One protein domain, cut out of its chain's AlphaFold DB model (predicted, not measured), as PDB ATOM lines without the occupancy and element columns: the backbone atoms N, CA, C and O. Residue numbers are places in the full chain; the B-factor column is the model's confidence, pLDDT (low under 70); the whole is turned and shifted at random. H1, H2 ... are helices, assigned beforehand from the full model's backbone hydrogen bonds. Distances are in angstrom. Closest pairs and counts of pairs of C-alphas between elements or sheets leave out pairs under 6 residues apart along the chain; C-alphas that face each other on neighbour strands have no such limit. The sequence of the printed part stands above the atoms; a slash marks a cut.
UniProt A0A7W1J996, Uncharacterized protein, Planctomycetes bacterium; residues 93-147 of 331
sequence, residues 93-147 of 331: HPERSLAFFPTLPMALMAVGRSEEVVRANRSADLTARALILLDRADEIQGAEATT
ATOM      1  N   HIS A  93      29.600  -0.001 -10.974       94.50
ATOM      2  CA  HIS A  93      30.522  -0.652 -11.911       94.50
ATOM      3  C   HIS A  93      31.671  -1.417 -11.214       94.50
ATOM      4  O   HIS A  93      32.844  -1.238 -11.574       94.50
ATOM      5  N   PRO A  94      31.398  -2.259 -10.199       95.12
ATOM      6  CA  PRO A  94      32.438  -2.970  -9.446       95.12
ATOM      7  C   PRO A  94      33.324  -3.878 -10.318       95.12
ATOM      8  O   PRO A  94      34.492  -4.098  -9.995       95.12
ATOM      9  N   GLU A  95      32.818  -4.371 -11.450       96.44
ATOM     10  CA  GLU A  95      33.570  -5.157 -12.430       96.44
ATOM     11  C   GLU A  95      34.768  -4.400 -13.015       96.44
ATOM     12  O   GLU A  95      35.808  -5.009 -13.276       96.44
ATOM     13  N   ARG A  96      34.676  -3.069 -13.153       94.56
ATOM     14  CA  ARG A  96      35.811  -2.248 -13.598       94.56
ATOM     15  C   ARG A  96      36.933  -2.277 -12.574       94.56
ATOM     16  O   ARG A  96      38.086  -2.454 -12.948       94.56
ATOM     17  N   SER A  97      36.608  -2.195 -11.286       93.44
ATOM     18  CA  SER A  97      37.603  -2.312 -10.214       93.44
ATOM     19  C   SER A  97      38.237  -3.704 -10.179       93.44
ATOM     20  O   SER A  97      39.444  -3.818  -9.966       93.44
ATOM     21  N   LEU A  98      37.462  -4.760 -10.453       94.94
ATOM     22  CA  LEU A  98      37.981  -6.129 -10.546       94.94
ATOM     23  C   LEU A  98      38.918  -6.346 -11.741       94.94
ATOM     24  O   LEU A  98      39.812  -7.185 -11.644       94.94
ATOM     25  N   ALA A  99      38.760  -5.596 -12.836       94.31
ATOM     26  CA  ALA A  99      39.671  -5.675 -13.978       94.31
ATOM     27  C   ALA A  99      41.102  -5.234 -13.611       94.31
ATOM     28  O   ALA A  99      42.068  -5.789 -14.132       94.31
ATOM     29  N   PHE A 100      41.239  -4.280 -12.686       90.50
ATOM     30  CA  PHE A 100      42.535  -3.826 -12.172       90.50
ATOM     31  C   PHE A 100      43.000  -4.639 -10.959       90.50
ATOM     32  O   PHE A 100      44.181  -4.966 -10.844       90.50
ATOM     33  N   PHE A 101      42.077  -4.992 -10.058       92.62
ATOM     34  CA  PHE A 101      42.367  -5.704  -8.815       92.62
ATOM     35  C   PHE A 101      41.392  -6.872  -8.620       92.62
ATOM     36  O   PHE A 101      40.411  -6.750  -7.880       92.62
ATOM     37  N   PRO A 102      41.687  -8.052  -9.198       95.19
ATOM     38  CA  PRO A 102      40.774  -9.200  -9.187       95.19
ATOM     39  C   PRO A 102      40.415  -9.736  -7.796       95.19
ATOM     40  O   PRO A 102      39.473 -10.508  -7.659       95.19
ATOM     41  N   THR A 103      41.179  -9.351  -6.767       94.94
ATOM     42  CA  THR A 103      40.985  -9.784  -5.374       94.94
ATOM     43  C   THR A 103      40.518  -8.657  -4.450       94.94
ATOM     44  O   THR A 103      40.621  -8.797  -3.233       94.94
ATOM     45  N   LEU A 104      40.034  -7.533  -4.999       94.81
ATOM     46  CA  LEU A 104      39.535  -6.403  -4.214       94.81
ATOM     47  C   LEU A 104      38.236  -6.791  -3.476       94.81
ATOM     48  O   LEU A 104      37.203  -6.953  -4.132       94.81
ATOM     49  N   PRO A 105      38.230  -6.902  -2.131       95.62
ATOM     50  CA  PRO A 105      37.104  -7.507  -1.416       95.62
ATOM     51  C   PRO A 105      35.774  -6.767  -1.574       95.62
ATOM     52  O   PRO A 105      34.746  -7.404  -1.773       95.62
ATOM     53  N   MET A 106      35.786  -5.430  -1.542       94.69
ATOM     54  CA  MET A 106      34.566  -4.625  -1.707       94.69
ATOM     55  C   MET A 106      33.924  -4.838  -3.081       94.69
ATOM     56  O   MET A 106      32.708  -4.976  -3.176       94.69
ATOM     57  N   ALA A 107      34.736  -4.932  -4.138       95.62
ATOM     58  CA  ALA A 107      34.237  -5.195  -5.481       95.62
ATOM     59  C   ALA A 107      33.726  -6.637  -5.624       95.62
ATOM     60  O   ALA A 107      32.688  -6.846  -6.242       95.62
ATOM     61  N   LEU A 108      34.402  -7.620  -5.009       97.44
ATOM     62  CA  LEU A 108      33.931  -9.011  -4.964       97.44
ATOM     63  C   LEU A 108      32.570  -9.125  -4.265       97.44
ATOM     64  O   LEU A 108      31.663  -9.746  -4.814       97.44
ATOM     65  N   MET A 109      32.398  -8.497  -3.098       97.06
ATOM     66  CA  MET A 109      31.107  -8.468  -2.400       97.06
ATOM     67  C   MET A 109      30.022  -7.808  -3.258       97.06
ATOM     68  O   MET A 109      28.951  -8.385  -3.414       97.06
ATOM     69  N   ALA A 110      30.321  -6.669  -3.894       95.88
ATOM     70  CA  ALA A 110      29.385  -5.935  -4.750       95.88
ATOM     71  C   ALA A 110      28.884  -6.727  -5.976       95.88
ATOM     72  O   ALA A 110      27.810  -6.435  -6.495       95.88
ATOM     73  N   VAL A 111      29.621  -7.747  -6.434       96.88
ATOM     74  CA  VAL A 111      29.189  -8.650  -7.522       96.88
ATOM     75  C   VAL A 111      28.694 -10.014  -7.023       96.88
ATOM     76  O   VAL A 111      28.568 -10.950  -7.809       96.88
ATOM     77  N   GLY A 112      28.438 -10.161  -5.719       96.81
ATOM     78  CA  GLY A 112      27.929 -11.403  -5.130       96.81
ATOM     79  C   GLY A 112      28.975 -12.514  -4.974       96.81
ATOM     80  O   GLY A 112      28.615 -13.674  -4.802       96.81
ATOM     81  N   ARG A 113      30.271 -12.184  -5.008       98.00
ATOM     82  CA  ARG A 113      31.400 -13.121  -4.832       98.00
ATOM     83  C   ARG A 113      31.950 -13.107  -3.397       98.00
ATOM     84  O   ARG A 113      33.150 -13.272  -3.182       98.00
ATOM     85  N   SER A 114      31.081 -12.929  -2.399       97.75
ATOM     86  CA  SER A 114      31.454 -12.851  -0.974       97.75
ATOM     87  C   SER A 114      32.187 -14.099  -0.461       97.75
ATOM     88  O   SER A 114      33.098 -13.976   0.351       97.75
ATOM     89  N   GLU A 115      31.880 -15.290  -0.988       98.31
ATOM     90  CA  GLU A 115      32.584 -16.537  -0.635       98.31
ATOM     91  C   GLU A 115      34.094 -16.477  -0.917       98.31
ATOM     92  O   GLU A 115      34.901 -17.087  -0.215       98.31
ATOM     93  N   GLU A 116      34.520 -15.723  -1.934       98.19
ATOM     94  CA  GLU A 116      35.945 -15.551  -2.224       98.19
ATOM     95  C   GLU A 116      36.641 -14.666  -1.194       98.19
ATOM     96  O   GLU A 116      37.799 -14.917  -0.859       98.19
ATOM     97  N   VAL A 117      35.928 -13.677  -0.653       97.81
ATOM     98  CA  VAL A 117      36.425 -12.837   0.442       97.81
ATOM     99  C   VAL A 117      36.593 -13.674   1.706       97.81
ATOM    100  O   VAL A 117      37.668 -13.638   2.308       97.81
ATOM    101  N   VAL A 118      35.588 -14.490   2.048       98.12
ATOM    102  CA  VAL A 118      35.641 -15.406   3.200       98.12
ATOM    103  C   VAL A 118      36.804 -16.388   3.065       98.12
ATOM    104  O   VAL A 118      37.601 -16.524   3.988       98.12
ATOM    105  N   ARG A 119      36.969 -17.023   1.896       98.00
ATOM    106  CA  ARG A 119      38.067 -17.972   1.651       98.00
ATOM    107  C   ARG A 119      39.445 -17.319   1.738       98.00
ATOM    108  O   ARG A 119      40.383 -17.941   2.230       98.00
ATOM    109  N   ALA A 120      39.587 -16.096   1.228       97.12
ATOM    110  CA  ALA A 120      40.858 -15.380   1.261       97.12
ATOM    111  C   ALA A 120      41.245 -14.935   2.680       97.12
ATOM    112  O   ALA A 120      42.436 -14.808   2.955       97.12
ATOM    113  N   ASN A 121      40.251 -14.672   3.538       94.19
ATOM    114  CA  ASN A 121      40.382 -14.323   4.954       94.19
ATOM    115  C   ASN A 121      41.521 -13.331   5.271       94.19
ATOM    116  O   ASN A 121      42.317 -13.527   6.189       94.19
ATOM    117  N   ARG A 122      41.645 -12.267   4.468       92.50
ATOM    118  CA  ARG A 122      42.750 -11.295   4.587       92.50
ATOM    119  C   ARG A 122      42.523 -10.233   5.663       92.50
ATOM    120  O   ARG A 122      43.464  -9.547   6.048       92.50
ATOM    121  N   SER A 123      41.279 -10.047   6.093       95.75
ATOM    122  CA  SER A 123      40.870  -9.048   7.081       95.75
ATOM    123  C   SER A 123      39.623  -9.550   7.794       95.75
ATOM    124  O   SER A 123      38.633  -9.847   7.132       95.75
ATOM    125  N   ALA A 124      39.666  -9.624   9.124       95.75
ATOM    126  CA  ALA A 124      38.554 -10.124   9.927       95.75
ATOM    127  C   ALA A 124      37.277  -9.281   9.748       95.75
ATOM    128  O   ALA A 124      36.200  -9.845   9.578       95.75
ATOM    129  N   ASP A 125      37.398  -7.950   9.668       95.19
ATOM    130  CA  ASP A 125      36.275  -7.043   9.382       95.19
ATOM    131  C   ASP A 125      35.653  -7.306   7.997       95.19
ATOM    132  O   ASP A 125      34.436  -7.444   7.881       95.19
ATOM    133  N   LEU A 126      36.467  -7.451   6.945       95.56
ATOM    134  CA  LEU A 126      35.942  -7.732   5.601       95.56
ATOM    135  C   LEU A 126      35.351  -9.145   5.494       95.56
ATOM    136  O   LEU A 126      34.329  -9.322   4.831       95.56
ATOM    137  N   THR A 127      35.947 -10.134   6.165       97.38
ATOM    138  CA  THR A 127      35.394 -11.491   6.281       97.38
ATOM    139  C   THR A 127      34.042 -11.464   6.994       97.38
ATOM    140  O   THR A 127      33.089 -12.061   6.502       97.38
ATOM    141  N   ALA A 128      33.921 -10.726   8.103       97.25
ATOM    142  CA  ALA A 128      32.667 -10.579   8.837       97.25
ATOM    143  C   ALA A 128      31.563  -9.955   7.967       97.25
ATOM    144  O   ALA A 128      30.449 -10.470   7.917       97.25
ATOM    145  N   ARG A 129      31.872  -8.900   7.202       95.88
ATOM    146  CA  ARG A 129      30.909  -8.303   6.255       95.88
ATOM    147  C   ARG A 129      30.473  -9.283   5.172       95.88
ATOM    148  O   ARG A 129      29.282  -9.383   4.884       95.88
ATOM    149  N   ALA A 130      31.416 -10.029   4.597       97.25
ATOM    150  CA  ALA A 130      31.112 -11.044   3.597       97.25
ATOM    151  C   ALA A 130      30.208 -12.152   4.166       97.25
ATOM    152  O   ALA A 130      29.250 -12.538   3.502       97.25
ATOM    153  N   LEU A 131      30.459 -12.603   5.402       98.06
ATOM    154  CA  LEU A 131      29.613 -13.571   6.110       98.06
ATOM    155  C   LEU A 131      28.193 -13.037   6.344       98.06
ATOM    156  O   LEU A 131      27.230 -13.753   6.088       98.06
ATOM    157  N   ILE A 132      28.033 -11.770   6.740       96.81
ATOM    158  CA  ILE A 132      26.705 -11.146   6.888       96.81
ATOM    159  C   ILE A 132      25.942 -11.136   5.550       96.81
ATOM    160  O   ILE A 132      24.755 -11.474   5.500       96.81
ATOM    161  N   LEU A 133      26.612 -10.784   4.446       96.19
ATOM    162  CA  LEU A 133      26.003 -10.790   3.109       96.19
ATOM    163  C   LEU A 133      25.599 -12.197   2.638       96.19
ATOM    164  O   LEU A 133      24.708 -12.314   1.799       96.19
ATOM    165  N   LEU A 134      26.240 -13.237   3.178       96.88
ATOM    166  CA  LEU A 134      25.941 -14.650   2.928       96.88
ATOM    167  C   LEU A 134      24.928 -15.246   3.918       96.88
ATOM    168  O   LEU A 134      24.657 -16.437   3.833       96.88
ATOM    169  N   ASP A 135      24.385 -14.444   4.841       96.12
ATOM    170  CA  ASP A 135      23.496 -14.905   5.918       96.12
ATOM    171  C   ASP A 135      24.147 -15.912   6.883       96.12
ATOM    172  O   ASP A 135      23.501 -16.808   7.410       96.12
ATOM    173  N   ARG A 136      25.455 -15.751   7.118       97.81
ATOM    174  CA  ARG A 136      26.301 -16.615   7.964       97.81
ATOM    175  C   ARG A 136      26.928 -15.827   9.118       97.81
ATOM    176  O   ARG A 136      28.100 -15.992   9.456       97.81
ATOM    177  N   ALA A 137      26.181 -14.873   9.677       97.56
ATOM    178  CA  ALA A 137      26.679 -13.981  10.730       97.56
ATOM    179  C   ALA A 137      27.021 -14.725  12.037       97.56
ATOM    180  O   ALA A 137      27.812 -14.232  12.840       97.56
ATOM    181  N   ASP A 138      26.449 -15.910  12.243       98.00
ATOM    182  CA  ASP A 138      26.711 -16.821  13.357       98.00
ATOM    183  C   ASP A 138      28.114 -17.448  13.316       98.00
ATOM    184  O   ASP A 138      28.633 -17.863  14.352       98.00
ATOM    185  N   GLU A 139      28.772 -17.445  12.155       98.12
ATOM    186  CA  GLU A 139      30.156 -17.905  12.005       98.12
ATOM    187  C   GLU A 139      31.198 -16.860  12.432       98.12
ATOM    188  O   GLU A 139      32.390 -17.164  12.523       98.12
ATOM    189  N   ILE A 140      30.780 -15.619  12.694       97.94
ATOM    190  CA  ILE A 140      31.688 -14.535  13.073       97.94
ATOM    191  C   ILE A 140      32.138 -14.731  14.522       97.94
ATOM    192  O   ILE A 140      31.334 -14.826  15.448       97.94
ATOM    193  N   GLN A 141      33.453 -14.737  14.728       95.31
ATOM    194  CA  GLN A 141      34.089 -14.946  16.030       95.31
ATOM    195  C   GLN A 141      34.943 -13.736  16.435       95.31
ATOM    196  O   GLN A 141      35.139 -12.806  15.657       95.31
ATOM    197  N   GLY A 142      35.468 -13.747  17.662       95.44
ATOM    198  CA  GLY A 142      36.420 -12.735  18.125       95.44
ATOM    199  C   GLY A 142      35.794 -11.364  18.396       95.44
ATOM    200  O   GLY A 142      34.663 -11.264  18.872       95.44
ATOM    201  N   ALA A 143      36.552 -10.296  18.138       94.38
ATOM    202  CA  ALA A 143      36.107  -8.924  18.394       94.38
ATOM    203  C   ALA A 143      34.959  -8.516  17.451       94.38
ATOM    204  O   ALA A 143      34.036  -7.791  17.830       94.38
ATOM    205  N   GLU A 144      34.982  -9.056  16.241       95.94
ATOM    206  CA  GLU A 144      34.080  -8.818  15.126       95.94
ATOM    207  C   GLU A 144      32.655  -9.275  15.455       95.94
ATOM    208  O   GLU A 144      31.688  -8.637  15.028       95.94
ATOM    209  N   ALA A 145      32.518 -10.301  16.306       95.44
ATOM    210  CA  ALA A 145      31.238 -10.798  16.815       95.44
ATOM    211  C   ALA A 145      30.473  -9.760  17.658       95.44
ATOM    212  O   ALA A 145      29.266  -9.878  17.853       95.44
ATOM    213  N   THR A 146      31.167  -8.732  18.159       95.62
ATOM    214  CA  THR A 146      30.593  -7.692  19.030       95.62
ATOM    215  C   THR A 146      30.409  -6.339  18.344       95.62
ATOM    216  O   THR A 146      29.973  -5.364  18.971       95.62
ATOM    217  N   THR A 147      30.735  -6.259  17.052       95.19
ATOM    218  CA  THR A 147      30.493  -5.052  16.259       95.19
ATOM    219  C   THR A 147      28.994  -4.826  16.080       95.19
ATOM    220  O   THR A 147      28.201  -5.769  16.092       95.19
TER     221      THR A 147
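This is residues 93 to 147 of the 331 residues of an uncharacterized protein of Planctomycetes bacterium (UniProt A0A7W1J996). Four short helices fold back and forth in a zigzag, side by side, across the long axis of an elongated body. H2, H3 and H4 make a triangle, H1 packs on H2 at one end, and residues 134 to 147, which belong to no named element, run on beyond H4 to the other end. The printed part has 55 residues, with the four named helices in the order H1, H2, H3, H4 and no named strand; the class is all helix, with 30 residues in the helices. The whole is compact, with a radius of gyration of the C-alphas of 11.3 A, and the C-alphas span 33 by 19 by 17 A.

Start at the longest helix, H4, residues 124 to 133. H3, residues 114 to 120, touches it, with the C-alphas of Ser 114 and Ala 130 closest at 4.9 A; the two form a helical hairpin, opposite ways at a shallow tilt of 28 degrees. H2, residues 105 to 110, only just touches H4, with 3 pairs of C-alphas within 8 A; the closest are those of Met 109 and Ala 130, 6.5 A apart, and the two helices run the same way at a shallow tilt of 13 degrees. H2 also touches H3, where the C-alphas of Pro 105 and Val 117 are closest at 5.7 A; this hairpin runs opposite ways at a shallow tilt of 15 degrees. Move outward to H1, residues 94 to 100, which touches H2 with the C-alphas of Pro 94 and Ala 107 closest at 4.9 A. They too form a hairpin, opposite ways at a shallow tilt of 34.6 degrees, only just short of steep. H1 is apart from H3 and from H4. In the backbones of H2, H3 and H4 every O i to N i+4 pair is within hydrogen-bond range; in H1, 2 of 3 are.

Find C-alpha 124 at (38.554, -10.124, 9.927); from there H4 runs 14.3 A to C-alpha 133 at (26.003, -10.790, 3.109). H3 measures 10.0 A from first to last C-alpha, and H2 8.6 A. Look for C-alpha 94 at (32.438, -2.970, -9.446), where H1 begins; it measures 10.5 A.

The two C-alphas farthest apart, those of Ala 99 and Thr 146, are 34.3 A from each other. The three links between the helices are tight, and the printed part has no cut. In residues 134 to 147 you will find the C-alphas 9 to 17 A from the mean of the C-alphas. The mean pLDDT of the printed part is 96.0, and no printed residue is under 70.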